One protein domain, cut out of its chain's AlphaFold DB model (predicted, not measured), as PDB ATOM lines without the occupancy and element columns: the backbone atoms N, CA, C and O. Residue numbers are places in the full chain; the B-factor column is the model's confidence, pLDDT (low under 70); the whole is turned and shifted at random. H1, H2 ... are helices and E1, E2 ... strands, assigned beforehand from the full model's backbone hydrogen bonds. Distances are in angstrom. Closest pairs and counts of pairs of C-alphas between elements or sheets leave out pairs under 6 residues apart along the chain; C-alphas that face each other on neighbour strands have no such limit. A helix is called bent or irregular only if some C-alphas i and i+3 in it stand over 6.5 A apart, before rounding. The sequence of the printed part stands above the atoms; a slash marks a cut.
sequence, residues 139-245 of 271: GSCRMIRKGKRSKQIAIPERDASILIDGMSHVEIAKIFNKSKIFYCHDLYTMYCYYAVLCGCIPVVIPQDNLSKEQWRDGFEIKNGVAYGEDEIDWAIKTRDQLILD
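What this domain is: This is residues 139 to 245 of the 271 residues of an uncharacterized protein of Flavobacteriaceae bacterium (UniProt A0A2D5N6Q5). A small wall of three short parallel strands, in the order E1, E2, E3, has helices H2 and H3 packed on one face, making two layers, while the long, kinked H5 runs beside its E3 edge. H1 and H4 touch no helix. The printed part has 107 residues, with five named helices and three named strands in the order E1 H1 H2 E2 H3 E3 H4 H5, of mixed class. It is compact and rounded, with a radius of gyration of the C-alphas of 12.9 A and spans of 32 by 29 by 21 A.

How they stand to each other: E2, residues 181 to 184, is parallel to E1, residues 140 to 143, with N 141 and O 181 2.9 A apart, and to E3, residues 201 to 204, with N 182 and O 201 2.8 A apart. H3, residues 190 to 197, lies over E2 and E3 at a height over the sheet of 9.0 A; Cys 192 and Pro 202 are its closest C-alphas to E3, 5.4 A apart. H2, residues 169 to 178, is on the sheet and only just touches H3, with 3 pairs of C-alphas within 8 A, the closest being Phe 176 and Ala 195, 5.7 A. E1, H1 at residues 145 to 149, H2 and E2 form a strand-helix-strand unit, parallel neighbours joined through helices, as do E2, H3 and E3; both crossovers are right-handed. H5, residues 229 to 245, stands at the sheet's level, its height of 2.2 A only just fixed, by 6 of the sheet's C-alphas; Val 203 and Glu 229 are its closest C-alphas to E3, 6.4 A. H4, residues 212 to 216, and H1 are not on the sheet. Each O i to N i+4 pair is within hydrogen-bond range in H2, H3 and H4, but 9 of 13 in H5 and 0 of 1 in H1, where 2 of 2 O i to N i+3 pairs are.

Where its parts are: E1 begins at C-alpha 140 (36.729, -115.086, 60.726) and H5 ends at C-alpha 245 (24.595, -93.838, 52.880). H5 is 22.8 A long and irregular, C-alphas 230 and 233 being 7.6 A apart; H2 is 14.4 A long.

The domain as a whole: The farthest C-alphas, Glu 157 and Leu 244, are 37.5 A apart. The printed part has no cut; the links H1 to H2 and H4 to H5 are long. Residues 148 to 154 and 157 have pLDDT under 70.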
ATOM      1  N   GLY A 139      39.464-116.964  57.027       95.38
ATOM      2  CA  GLY A 139      38.971-117.100  58.395       95.38
ATOM      3  C   GLY A 139      37.980-116.011  58.808       95.38
ATOM      4  O   GLY A 139      37.478-115.230  57.988       95.38
ATOM      5  N   SER A 140      37.713-115.966  60.107       97.12
ATOM      6  CA  SER A 140      36.729-115.086  60.726       97.12
ATOM      7  C   SER A 140      37.284-114.405  61.976       97.12
ATOM      8  O   SER A 140      38.293-114.813  62.558       97.12
ATOM      9  N   CYS A 141      36.615-113.341  62.397       97.69
ATOM     10  CA  CYS A 141      36.835-112.694  63.685       97.69
ATOM     11  C   CYS A 141      35.499-112.479  64.399       97.69
ATOM     12  O   CYS A 141      34.445-112.539  63.766       97.69
ATOM     13  N   ARG A 142      35.530-112.261  65.716       96.06
ATOM     14  CA  ARG A 142      34.324-112.157  66.541       96.06
ATOM     15  C   ARG A 142      34.422-111.076  67.607       96.06
ATOM     16  O   ARG A 142      35.443-110.945  68.275       96.06
ATOM     17  N   MET A 143      33.321-110.359  67.816       94.81
ATOM     18  CA  MET A 143      33.145-109.397  68.907       94.81
ATOM     19  C   MET A 143      31.931-109.783  69.749       94.81
ATOM     20  O   MET A 143      30.845-109.990  69.202       94.81
ATOM     21  N   ILE A 144      32.107-109.858  71.072       90.94
ATOM     22  CA  ILE A 144      31.024-110.188  72.010       90.94
ATOM     23  C   ILE A 144      30.489-108.903  72.642       90.94
ATOM     24  O   ILE A 144      29.329-108.545  72.455       90.94
ATOM     25  N   ARG A 145      31.343-108.172  73.366       86.31
ATOM     26  CA  ARG A 145      31.084-106.826  73.904       86.31
ATOM     27  C   ARG A 145      29.706-106.669  74.587       86.31
ATOM     28  O   ARG A 145      29.503-107.217  75.669       86.31
ATOM     29  N   LYS A 146      28.756-105.922  73.997       81.75
ATOM     30  CA  LYS A 146      27.397-105.722  74.553       81.75
ATOM     31  C   LYS A 146      26.525-106.985  74.482       81.75
ATOM     32  O   LYS A 146      25.577-107.087  75.256       81.75
ATOM     33  N   GLY A 147      26.881-107.948  73.634       72.56
ATOM     34  CA  GLY A 147      26.222-109.247  73.519       72.56
ATOM     35  C   GLY A 147      26.232-110.056  74.812       72.56
ATOM     36  O   GLY A 147      25.307-110.819  75.037       72.56
ATOM     37  N   LYS A 148      27.171-109.806  75.742       67.25
ATOM     38  CA  LYS A 148      27.183-110.436  77.084       67.25
ATOM     39  C   LYS A 148      25.913-110.198  77.906       67.25
ATOM     40  O   LYS A 148      25.677-110.901  78.879       67.25
ATOM     41  N   ARG A 149      25.129-109.173  77.558       61.53
ATOM     42  CA  ARG A 149      23.850-108.862  78.214       61.53
ATOM     43  C   ARG A 149      22.704-109.734  77.704       61.53
ATOM     44  O   ARG A 149      21.710-109.880  78.406       61.53
ATOM     45  N   SER A 150      22.846-110.299  76.507       61.53
ATOM     46  CA  SER A 150      21.987-111.374  76.029       61.53
ATOM     47  C   SER A 150      22.401-112.649  76.770       61.53
ATOM     48  O   SER A 150      23.573-113.017  76.781       61.53
ATOM     49  N   LYS A 151      21.445-113.334  77.409       58.28
ATOM     50  CA  LYS A 151      21.675-114.666  78.003       58.28
ATOM     51  C   LYS A 151      21.887-115.754  76.935       58.28
ATOM     52  O   LYS A 151      22.109-116.907  77.281       58.28
ATOM     53  N   GLN A 152      21.808-115.387  75.658       60.06
ATOM     54  CA  GLN A 152      21.786-116.260  74.491       60.06
ATOM     55  C   GLN A 152      22.906-115.851  73.535       60.06
ATOM     56  O   GLN A 152      22.674-115.386  72.421       60.06
ATOM     57  N   ILE A 153      24.153-115.958  73.990       65.00
ATOM     58  CA  ILE A 153      25.287-115.841  73.079       65.00
ATOM     59  C   ILE A 153      25.519-117.234  72.495       65.00
ATOM     60  O   ILE A 153      26.234-118.043  73.084       65.00
ATOM     61  N   ALA A 154      24.904-117.527  71.351       66.50
ATOM     62  CA  ALA A 154      25.202-118.743  70.602       66.50
ATOM     63  C   ALA A 154      26.605-118.613  69.981       66.50
ATOM     64  O   ALA A 154      26.779-118.106  68.871       66.50
ATOM     65  N   ILE A 155      27.636-118.995  70.736       77.31
ATOM     66  CA  ILE A 155      28.988-119.212  70.208       77.31
ATOM     67  C   ILE A 155      29.104-120.705  69.898       77.31
ATOM     68  O   ILE A 155      28.810-121.511  70.782       77.31
ATOM     69  N   PRO A 156      29.522-121.089  68.679       73.44
ATOM     70  CA  PRO A 156      29.800-122.485  68.366       73.44
ATOM     71  C   PRO A 156      30.813-123.080  69.352       73.44
ATOM     72  O   PRO A 156      31.800-122.429  69.686       73.44
ATOM     73  N   GLU A 157      30.610-124.329  69.778       66.69
ATOM     74  CA  GLU A 157      31.503-125.020  70.727       66.69
ATOM     75  C   GLU A 157      32.965-125.052  70.241       66.69
ATOM     76  O   GLU A 157      33.905-124.942  71.025       66.69
ATOM     77  N   ARG A 158      33.153-125.132  68.919       74.19
ATOM     78  CA  ARG A 158      34.439-124.941  68.246       74.19
ATOM     79  C   ARG A 158      34.373-123.690  67.382       74.19
ATOM     80  O   ARG A 158      33.912-123.741  66.245       74.19
ATOM     81  N   ASP A 159      34.847-122.576  67.922       82.00
ATOM     82  CA  ASP A 159      34.943-121.312  67.199       82.00
ATOM     83  C   ASP A 159      36.403-120.983  66.875       82.00
ATOM     84  O   ASP A 159      37.202-120.684  67.760       82.00
ATOM     85  N   ALA A 160      36.751-121.024  65.589       89.62
ATOM     86  CA  ALA A 160      38.074-120.631  65.101       89.62
ATOM     87  C   ALA A 160      38.203-119.110  64.882       89.62
ATOM     88  O   ALA A 160      39.243-118.635  64.421       89.62
ATOM     89  N   SER A 161      37.148-118.338  65.169       95.00
ATOM     90  CA  SER A 161      37.155-116.890  64.984       95.00
ATOM     91  C   SER A 161      38.105-116.213  65.966       95.00
ATOM     92  O   SER A 161      38.067-116.451  67.171       95.00
ATOM     93  N   ILE A 162      38.908-115.277  65.464       96.88
ATOM     94  CA  ILE A 162      39.761-114.444  66.316       96.88
ATOM     95  C   ILE A 162      38.865-113.541  67.174       96.88
ATOM     96  O   ILE A 162      38.155-112.690  66.634       96.88
ATOM     97  N   LEU A 163      38.896-113.698  68.499       95.69
ATOM     98  CA  LEU A 163      38.190-112.806  69.421       95.69
ATOM     99  C   LEU A 163      38.883-111.438  69.447       95.69
ATOM    100  O   LEU A 163      40.054-111.352  69.801       95.69
ATOM    101  N   ILE A 164      38.155-110.374  69.101       97.00
ATOM    102  CA  ILE A 164      38.704-109.010  68.990       97.00
ATOM    103  C   ILE A 164      38.278-108.063  70.123       97.00
ATOM    104  O   ILE A 164      38.576-106.868  70.085       97.00
ATOM    105  N   ASP A 165      37.584-108.571  71.144       93.12
ATOM    106  CA  ASP A 165      37.211-107.790  72.327       93.12
ATOM    107  C   ASP A 165      38.466-107.269  73.056       93.12
ATOM    108  O   ASP A 165      39.368-108.031  73.392       93.12
ATOM    109  N   GLY A 166      38.508-105.962  73.337       92.44
ATOM    110  CA  GLY A 166      39.598-105.322  74.088       92.44
ATOM    111  C   GLY A 166      40.837-104.944  73.267       92.44
ATOM    112  O   GLY A 166      41.704-104.250  73.792       92.44
ATOM    113  N   MET A 167      40.910-105.332  71.991       96.62
ATOM    114  CA  MET A 167      41.995-104.931  71.091       96.62
ATOM    115  C   MET A 167      41.907-103.448  70.697       96.62
ATOM    116  O   MET A 167      40.837-102.833  70.723       96.62
ATOM    117  N   SER A 168      43.036-102.866  70.290       95.19
ATOM    118  CA  SER A 168      43.086-101.494  69.779       95.19
ATOM    119  C   SER A 168      42.433-101.364  68.397       95.19
ATOM    120  O   SER A 168      42.376-102.315  67.614       95.19
ATOM    121  N   HIS A 169      42.008-100.150  68.028       95.69
ATOM    122  CA  HIS A 169      41.444 -99.887  66.696       95.69
ATOM    123  C   HIS A 169      42.384-100.304  65.550       95.69
ATOM    124  O   HIS A 169      41.923-100.836  64.541       95.69
ATOM    125  N   VAL A 170      43.698-100.101  65.711       96.81
ATOM    126  CA  VAL A 170      44.708-100.467  64.704       96.81
ATOM    127  C   VAL A 170      44.797-101.984  64.531       96.81
ATOM    128  O   VAL A 170      44.880-102.469  63.402       96.81
ATOM    129  N   GLU A 171      44.772-102.745  65.625       98.31
ATOM    130  CA  GLU A 171      44.769-104.213  65.582       98.31
ATOM    131  C   GLU A 171      43.487-104.740  64.942       98.31
ATOM    132  O   GLU A 171      43.551-105.551  64.018       98.31
ATOM    133  N   ILE A 172      42.334-104.204  65.348       98.50
ATOM    134  CA  ILE A 172      41.036-104.588  64.788       98.50
ATOM    135  C   ILE A 172      41.002-104.321  63.277       98.50
ATOM    136  O   ILE A 172      40.606-105.194  62.513       98.50
ATOM    137  N   ALA A 173      41.469-103.161  62.809       98.38
ATOM    138  CA  ALA A 173      41.507-102.854  61.378       98.38
ATOM    139  C   ALA A 173      42.441-103.781  60.584       98.38
ATOM    140  O   ALA A 173      42.139-104.133  59.439       98.38
ATOM    141  N   LYS A 174      43.570-104.203  61.176       98.06
ATOM    142  CA  LYS A 174      44.457-105.215  60.577       98.06
ATOM    143  C   LYS A 174      43.751-106.565  60.457       98.06
ATOM    144  O   LYS A 174      43.886-107.205  59.417       98.06
ATOM    145  N   ILE A 175      43.005-106.976  61.483       98.38
ATOM    146  CA  ILE A 175      42.241-108.229  61.485       98.38
ATOM    147  C   ILE A 175      41.111-108.158  60.455       98.38
ATOM    148  O   ILE A 175      41.056-109.013  59.579       98.38
ATOM    149  N   PHE A 176      40.301-107.096  60.445       98.56
ATOM    150  CA  PHE A 176      39.246-106.908  59.442       98.56
ATOM    151  C   PHE A 176      39.774-106.932  58.003       98.56
ATOM    152  O   PHE A 176      39.135-107.492  57.120       98.56
ATOM    153  N   ASN A 177      40.959-106.383  57.734       98.12
ATOM    154  CA  ASN A 177      41.542-106.459  56.391       98.12
ATOM    155  C   ASN A 177      41.987-107.875  55.976       98.12
ATOM    156  O   ASN A 177      42.149-108.125  54.784       98.12
ATOM    157  N   LYS A 178      42.201-108.791  56.929       97.75
ATOM    158  CA  LYS A 178      42.634-110.175  56.677       97.75
ATOM    159  C   LYS A 178      41.488-111.190  56.763       97.75
ATOM    160  O   LYS A 178      41.548-112.210  56.085       97.75
ATOM    161  N   SER A 179      40.467-110.929  57.574       98.06
ATOM    162  CA  SER A 179      39.324-111.824  57.779       98.06
ATOM    163  C   SER A 179      38.297-111.718  56.651       98.06
ATOM    164  O   SER A 179      38.055-110.629  56.122       98.06
ATOM    165  N   LYS A 180      37.651-112.840  56.305       97.44
ATOM    166  CA  LYS A 180      36.488-112.838  55.399       97.44
ATOM    167  C   LYS A 180      35.235-112.348  56.120       97.44
ATOM    168  O   LYS A 180      34.558-111.456  55.619       97.44
ATOM    169  N   ILE A 181      34.964-112.918  57.295       97.94
ATOM    170  CA  ILE A 181      33.725-112.702  58.052       97.94
ATOM    171  C   ILE A 181      34.038-112.098  59.425       97.94
ATOM    172  O   ILE A 181      35.009-112.474  60.088       97.94
ATOM    173  N   PHE A 182      33.194-111.170  59.860       98.31
ATOM    174  CA  PHE A 182      33.177-110.621  61.205       98.31
ATOM    175  C   PHE A 182      31.848-110.958  61.887       98.31
ATOM    176  O   PHE A 182      30.821-110.366  61.576       98.31
ATOM    177  N   TYR A 183      31.870-111.872  62.854       96.75
ATOM    178  CA  TYR A 183      30.699-112.212  63.653       96.75
ATOM    179  C   TYR A 183      30.517-111.248  64.827       96.75
ATOM    180  O   TYR A 183      31.373-111.131  65.709       96.75
ATOM    181  N   CYS A 184      29.372-110.584  64.879       94.88
ATOM    182  CA  CYS A 184      29.088-109.537  65.843       94.88
ATOM    183  C   CYS A 184      27.896-109.902  66.729       94.88
ATOM    184  O   CYS A 184      26.764-109.987  66.265       94.88
ATOM    185  N   HIS A 185      28.129-110.053  68.032       92.62
ATOM    186  CA  HIS A 185      27.054-110.250  69.020       92.62
ATOM    187  C   HIS A 185      26.511-108.931  69.587       92.62
ATOM    188  O   HIS A 185      25.682-108.911  70.494       92.62
ATOM    189  N   ASP A 186      27.008-107.803  69.084       90.31
ATOM    190  CA  ASP A 186      26.524-106.467  69.398       90.31
ATOM    191  C   ASP A 186      25.579-106.005  68.276       90.31
ATOM    192  O   ASP A 186      26.035-105.661  67.187       90.31
ATOM    193  N   LEU A 187      24.268-106.004  68.548       89.38
ATOM    194  CA  LEU A 187      23.220-105.665  67.570       89.38
ATOM    195  C   LEU A 187      23.366-104.267  66.947       89.38
ATOM    196  O   LEU A 187      22.877-104.041  65.839       89.38
ATOM    197  N   TYR A 188      23.971-103.328  67.677       88.94
ATOM    198  CA  TYR A 188      23.998-101.906  67.328       88.94
ATOM    199  C   TYR A 188      25.404-101.358  67.557       88.94
ATOM    200  O   TYR A 188      25.766-100.980  68.683       88.94
ATOM    201  N   THR A 189      26.245-101.391  66.523       90.88
ATOM    202  CA  THR A 189      27.663-101.055  66.658       90.88
ATOM    203  C   THR A 189      28.294-100.507  65.386       90.88
ATOM    204  O   THR A 189      28.162-101.058  64.295       90.88
ATOM    205  N   MET A 190      29.118 -99.471  65.561       93.25
ATOM    206  CA  MET A 190      29.952 -98.908  64.495       93.25
ATOM    207  C   MET A 190      31.010 -99.894  63.977       93.25
ATOM    208  O   MET A 190      31.545 -99.700  62.889       93.25
ATOM    209  N   TYR A 191      31.316-100.965  64.721       96.81
ATOM    210  CA  TYR A 191      32.274-101.978  64.269       96.81
ATOM    211  C   TYR A 191      31.810-102.729  63.016       96.81
ATOM    212  O   TYR A 191      32.663-103.129  62.226       96.81
ATOM    213  N   CYS A 192      30.500-102.849  62.773       97.25
ATOM    214  CA  CYS A 192      29.994-103.388  61.510       97.25
ATOM    215  C   CYS A 192      30.357-102.469  60.333       97.25
ATOM    216  O   CYS A 192      30.823-102.943  59.301       97.25
ATOM    217  N   TYR A 193      30.255-101.148  60.509       96.94
ATOM    218  CA  TYR A 193      30.635-100.188  59.467       96.94
ATOM    219  C   TYR A 193      32.146-100.213  59.226       96.94
ATOM    220  O   TYR A 193      32.601-100.205  58.088       96.94
ATOM    221  N   TYR A 194      32.939-100.322  60.294       98.00
ATOM    222  CA  TYR A 194      34.391-100.476  60.196       98.00
ATOM    223  C   TYR A 194      34.823-101.762  59.486       98.00
ATOM    224  O   TYR A 194      35.787-101.730  58.717       98.00
ATOM    225  N   ALA A 195      34.115-102.873  59.708       98.19
ATOM    226  CA  ALA A 195      34.334-104.121  58.984       98.19
ATOM    227  C   ALA A 195      34.074-103.932  57.482       98.19
ATOM    228  O   ALA A 195      34.971-104.218  56.684       98.19
ATOM    229  N   VAL A 196      32.931-103.335  57.112       97.69
ATOM    230  CA  VAL A 196      32.601-103.010  55.712       97.69
ATOM    231  C   VAL A 196      33.658-102.115  55.071       97.69
ATOM    232  O   VAL A 196      34.161-102.441  53.997       97.69
ATOM    233  N   LEU A 197      34.062-101.033  55.745       97.12
ATOM    234  CA  LEU A 197      35.098-100.117  55.253       97.12
ATOM    235  C   LEU A 197      36.450-100.809  55.035       97.12
ATOM    236  O   LEU A 197      37.244-100.346  54.222       97.12
ATOM    237  N   CYS A 198      36.717-101.913  55.737       97.75
ATOM    238  CA  CYS A 198      37.908-102.741  55.561       97.75
ATOM    239  C   CYS A 198      37.710-103.909  54.585       97.75
ATOM    240  O   CYS A 198      38.657-104.666  54.383       97.75
ATOM    241  N   GLY A 199      36.520-104.094  54.007       96.62
ATOM    242  CA  GLY A 199      36.177-105.211  53.121       96.62
ATOM    243  C   GLY A 199      35.901-106.547  53.827       96.62
ATOM    244  O   GLY A 199      35.898-107.580  53.163       96.62
ATOM    245  N   CYS A 200      35.712-106.550  55.149       98.12
ATOM    246  CA  CYS A 200      35.262-107.716  55.916       98.12
ATOM    247  C   CYS A 200      33.732-107.744  55.951       98.12
ATOM    248  O   CYS A 200      33.122-106.685  56.083       98.12
ATOM    249  N   ILE A 201      33.110-108.920  55.857       98.31
ATOM    250  CA  ILE A 201      31.647-109.055  55.843       98.31
ATOM    251  C   ILE A 201      31.139-109.138  57.288       98.31
ATOM    252  O   ILE A 201      31.403-110.149  57.947       98.31
ATOM    253  N   PRO A 202      30.438-108.121  57.820       98.25
ATOM    254  CA  PRO A 202      29.860-108.215  59.150       98.25
ATOM    255  C   PRO A 202      28.572-109.045  59.139       98.25
ATOM    256  O   PRO A 202      27.672-108.817  58.331       98.25
ATOM    257  N   VAL A 203      28.480-109.963  60.095       97.44
ATOM    258  CA  VAL A 203      27.311-110.798  60.372       97.44
ATOM    259  C   VAL A 203      26.905-110.568  61.819       97.44
ATOM    260  O   VAL A 203      27.605-110.978  62.749       97.44
ATOM    261  N   VAL A 204      25.786-109.884  62.024       95.12
ATOM    262  CA  VAL A 204      25.164-109.750  63.337       95.12
ATOM    263  C   VAL A 204      24.483-111.065  63.686       95.12
ATOM    264  O   VAL A 204      23.735-111.611  62.880       95.12
ATOM    265  N   ILE A 205      24.766-111.582  64.879       93.19
ATOM    266  CA  ILE A 205      24.184-112.837  65.354       93.19
ATOM    267  C   ILE A 205      22.720-112.593  65.756       93.19
ATOM    268  O   ILE A 205      22.483-111.721  66.602       93.19
ATOM    269  N   PRO A 206      21.754-113.333  65.173       91.69
ATOM    270  CA  PRO A 206      20.344-113.198  65.511       91.69
ATOM    271  C   PRO A 206      20.047-113.435  66.993       91.69
ATOM    272  O   PRO A 206      20.752-114.183  67.671       91.69
ATOM    273  N   GLN A 207      18.982-112.806  67.490       87.06
ATOM    274  CA  GLN A 207      18.445-113.040  68.832       87.06
ATOM    275  C   GLN A 207      17.032-113.618  68.741       87.06
ATOM    276  O   GLN A 207      16.242-113.152  67.924       87.06
ATOM    277  N   ASP A 208      16.696-114.568  69.620       83.38
ATOM    278  CA  ASP A 208      15.431-115.324  69.573       83.38
ATOM    279  C   ASP A 208      14.175-114.438  69.537       83.38
ATOM    280  O   ASP A 208      13.177-114.788  68.917       83.38
ATOM    281  N   ASN A 209      14.226-113.271  70.186       85.69
ATOM    282  CA  ASN A 209      13.093-112.350  70.321       85.69
ATOM    283  C   ASN A 209      13.228-111.082  69.463       85.69
ATOM    284  O   ASN A 209      12.637-110.053  69.792       85.69
ATOM    285  N   LEU A 210      14.044-111.119  68.409       89.31
ATOM    286  CA  LEU A 210      14.217-109.996  67.496       89.31
ATOM    287  C   LEU A 210      14.272-110.503  66.056       89.31
ATOM    288  O   LEU A 210      15.252-111.125  65.642       89.31
ATOM    289  N   SER A 211      13.226-110.218  65.281       92.56
ATOM    290  CA  SER A 211      13.226-110.556  63.858       92.56
ATOM    291  C   SER A 211      14.191-109.654  63.082       92.56
ATOM    292  O   SER A 211      14.523-108.542  63.512       92.56
ATOM    293  N   LYS A 212      14.626-110.110  61.903       92.88
ATOM    294  CA  LYS A 212      15.471-109.305  61.011       92.88
ATOM    295  C   LYS A 212      14.775-108.011  60.581       92.88
ATOM    296  O   LYS A 212      15.421-106.973  60.505       92.88
ATOM    297  N   GLU A 213      13.460-108.053  60.355       93.69
ATOM    298  CA  GLU A 213      12.647-106.893  59.984       93.69
ATOM    299  C   GLU A 213      12.618-105.877  61.124       93.69
ATOM    300  O   GLU A 213      12.904-104.704  60.904       93.69
ATOM    301  N   GLN A 214      12.369-106.336  62.355       93.00
ATOM    302  CA  GLN A 214      12.380-105.482  63.546       93.00
ATOM    303  C   GLN A 214      13.758-104.862  63.798       93.00
ATOM    304  O   GLN A 214      13.860-103.694  64.161       93.00
ATOM    305  N   TRP A 215      14.834-105.628  63.605       92.81
ATOM    306  CA  TRP A 215      16.195-105.107  63.729       92.81
ATOM    307  C   TRP A 215      16.531-104.084  62.632       92.81
ATOM    308  O   TRP A 215      17.253-103.113  62.888       92.81
ATOM    309  N   ARG A 216      16.009-104.290  61.416       90.56
ATOM    310  CA  ARG A 216      16.247-103.434  60.247       90.56
ATOM    311  C   ARG A 216      15.445-102.133  60.270       90.56
ATOM    312  O   ARG A 216      15.953-101.140  59.768       90.56
ATOM    313  N   ASP A 217      14.276-102.120  60.908       90.44
ATOM    314  CA  ASP A 217      13.449-100.920  61.140       90.44
ATOM    315  C   ASP A 217      14.070 -99.929  62.157       90.44
ATOM    316  O   ASP A 217      13.551 -98.847  62.425       90.44
ATOM    317  N   GLY A 218      15.217-100.281  62.748       84.38
ATOM    318  CA  GLY A 218      15.965 -99.395  63.635       84.38
ATOM    319  C   GLY A 218      16.586 -98.179  62.930       84.38
ATOM    320  O   GLY A 218      16.719 -98.113  61.715       84.38
ATOM    321  N   PHE A 219      17.065 -97.215  63.721       81.25
ATOM    322  CA  PHE A 219      17.640 -95.957  63.210       81.25
ATOM    323  C   PHE A 219      18.990 -96.105  62.470       81.25
ATOM    324  O   PHE A 219      19.467 -95.150  61.855       81.25
ATOM    325  N   GLU A 220      19.676 -97.243  62.615       83.75
ATOM    326  CA  GLU A 220      20.989 -97.466  62.000       83.75
ATOM    327  C   GLU A 220      20.837 -97.857  60.532       83.75
ATOM    328  O   GLU A 220      19.972 -98.646  60.178       83.75
ATOM    329  N   ILE A 221      21.760 -97.402  59.687       87.44
ATOM    330  CA  ILE A 221      21.857 -97.889  58.311       87.44
ATOM    331  C   ILE A 221      22.296 -99.357  58.361       87.44
ATOM    332  O   ILE A 221      23.303 -99.672  59.004       87.44
ATOM    333  N   LYS A 222      21.544-100.253  57.715       92.12
ATOM    334  CA  LYS A 222      21.784-101.709  57.773       92.12
ATOM    335  C   LYS A 222      22.225-102.344  56.459       92.12
ATOM    336  O   LYS A 222      22.615-103.507  56.475       92.12
ATOM    337  N   ASN A 223      22.192-101.606  55.346       95.12
ATOM    338  CA  ASN A 223      22.805-102.056  54.092       95.12
ATOM    339  C   ASN A 223      24.231-102.546  54.372       95.12
ATOM    340  O   ASN A 223      24.906-102.019  55.254       95.12
ATOM    341  N   GLY A 224      24.690-103.584  53.682       96.31
ATOM    342  CA  GLY A 224      26.038-104.111  53.886       96.31
ATOM    343  C   GLY A 224      26.268-104.901  55.181       96.31
ATOM    344  O   GLY A 224      27.401-105.324  55.413       96.31
ATOM    345  N   VAL A 225      25.245-105.107  56.022       97.81
ATOM    346  CA  VAL A 225      25.361-105.835  57.297       97.81
ATOM    347  C   VAL A 225      24.347-106.969  57.371       97.81
ATOM    348  O   VAL A 225      23.147-106.725  57.440       97.81
ATOM    349  N   ALA A 226      24.832-108.208  57.400       97.81
ATOM    350  CA  ALA A 226      23.974-109.387  57.454       97.81
ATOM    351  C   ALA A 226      23.388-109.582  58.861       97.81
ATOM    352  O   ALA A 226      24.101-109.393  59.852       97.81
ATOM    353  N   TYR A 227      22.120-109.985  58.956       95.88
ATOM    354  CA  TYR A 227      21.512-110.495  60.184       95.88
ATOM    355  C   TYR A 227      21.375-112.014  60.079       95.88
ATOM    356  O   TYR A 227      20.420-112.512  59.495       95.88
ATOM    357  N   GLY A 228      22.344-112.744  60.630       94.62
ATOM    358  CA  GLY A 228      22.511-114.172  60.354       94.62
ATOM    359  C   GLY A 228      23.341-114.449  59.099       94.62
ATOM    360  O   GLY A 228      23.622-113.563  58.291       94.62
ATOM    361  N   GLU A 229      23.818-115.687  58.972       94.88
ATOM    362  CA  GLU A 229      24.664-116.099  57.843       94.88
ATOM    363  C   GLU A 229      23.887-116.209  56.524       94.88
ATOM    364  O   GLU A 229      24.463-116.039  55.451       94.88
ATOM    365  N   ASP A 230      22.577-116.432  56.602       95.81
ATOM    366  CA  ASP A 230      21.662-116.492  55.463       95.81
ATOM    367  C   ASP A 230      21.588-115.167  54.684       95.81
ATOM    368  O   ASP A 230      21.258-115.164  53.498       95.81
ATOM    369  N   GLU A 231      21.966-114.042  55.301       97.00
ATOM    370  CA  GLU A 231      21.992-112.725  54.656       97.00
ATOM    371  C   GLU A 231      23.378-112.287  54.145       97.00
ATOM    372  O   GLU A 231      23.531-111.146  53.700       97.00
ATOM    373  N   ILE A 232      24.396-113.158  54.158       98.06
ATOM    374  CA  ILE A 232      25.753-112.807  53.688       98.06
ATOM    375  C   ILE A 232      25.740-112.285  52.246       98.06
ATOM    376  O   ILE A 232      26.320-111.232  51.968       98.06
ATOM    377  N   ASP A 233      25.044-112.963  51.334       98.31
ATOM    378  CA  ASP A 233      24.977-112.546  49.928       98.31
ATOM    379  C   ASP A 233      24.300-111.183  49.762       98.31
ATOM    380  O   ASP A 233      24.719-110.365  48.937       98.31
ATOM    381  N   TRP A 234      23.262-110.913  50.556       97.44
ATOM    382  CA  TRP A 234      22.591-109.617  50.569       97.44
ATOM    383  C   TRP A 234      23.525-108.517  51.083       97.44
ATOM    384  O   TRP A 234      23.614-107.450  50.469       97.44
ATOM    385  N   ALA A 235      24.273-108.783  52.156       98.00
ATOM    386  CA  ALA A 235      25.249-107.844  52.698       98.00
ATOM    387  C   ALA A 235      26.368-107.542  51.691       98.00
ATOM    388  O   ALA A 235      26.739-106.385  51.515       98.00
ATOM    389  N   ILE A 236      26.864-108.543  50.957       97.94
ATOM    390  CA  ILE A 236      27.852-108.321  49.891       97.94
ATOM    391  C   ILE A 236      27.275-107.402  48.805       97.94
ATOM    392  O   ILE A 236      27.916-106.417  48.439       97.94
ATOM    393  N   LYS A 237      26.060-107.691  48.319       98.38
ATOM    394  CA  LYS A 237      25.403-106.930  47.239       98.38
ATOM    395  C   LYS A 237      25.078-105.486  47.629       98.38
ATOM    396  O   LYS A 237      25.135-104.601  46.784       98.38
ATOM    397  N   THR A 238      24.740-105.239  48.893       97.88
ATOM    398  CA  THR A 238      24.318-103.914  49.390       97.88
ATOM    399  C   THR A 238      25.439-103.130  50.076       97.88
ATOM    400  O   THR A 238      25.220-102.015  50.548       97.88
ATOM    401  N   ARG A 239      26.658-103.673  50.120       97.38
ATOM    402  CA  ARG A 239      27.813-103.048  50.774       97.38
ATOM    403  C   ARG A 239      28.093-101.635  50.272       97.38
ATOM    404  O   ARG A 239      28.334-100.732  51.068       97.38
ATOM    405  N   ASP A 240      28.076-101.450  48.958       96.94
ATOM    406  CA  ASP A 240      28.434-100.166  48.359       96.94
ATOM    407  C   ASP A 240      27.354 -99.108  48.659       96.94
ATOM    408  O   ASP A 240      27.683 -97.943  48.880       96.94
ATOM    409  N   GLN A 241      26.091 -99.529  48.829       97.31
ATOM    410  CA  GLN A 241      25.016 -98.659  49.308       97.31
ATOM    411  C   GLN A 241      25.286 -98.150  50.730       97.31
ATOM    412  O   GLN A 241      25.126 -96.962  50.972       97.31
ATOM    413  N   LEU A 242      25.783 -98.986  51.653       95.50
ATOM    414  CA  LEU A 242      26.166 -98.513  52.994       95.50
ATOM    415  C   LEU A 242      27.241 -97.424  52.935       95.50
ATOM    416  O   LEU A 242      27.196 -96.459  53.697       95.50
ATOM    417  N   ILE A 243      28.227 -97.581  52.049       93.94
ATOM    418  CA  ILE A 243      29.298 -96.593  51.879       93.94
ATOM    419  C   ILE A 243      28.714 -95.262  51.392       93.94
ATOM    420  O   ILE A 243      29.051 -94.219  51.956       93.94
ATOM    421  N   LEU A 244      27.802 -95.302  50.418       94.38
ATOM    422  CA  LEU A 244      27.079 -94.123  49.938       94.38
ATOM    423  C   LEU A 244      26.202 -93.501  51.034       94.38
ATOM    424  O   LEU A 244      26.246 -92.293  51.242       94.38
ATOM    425  N   ASP A 245      25.464 -94.306  51.795       93.06
ATOM    426  CA  ASP A 245      24.595 -93.838  52.880       93.06
ATOM    427  C   ASP A 245      25.401 -93.142  53.993       93.06
ATOM    428  O   ASP A 245      24.979 -92.111  54.525       93.06
TER     429      ASP A 245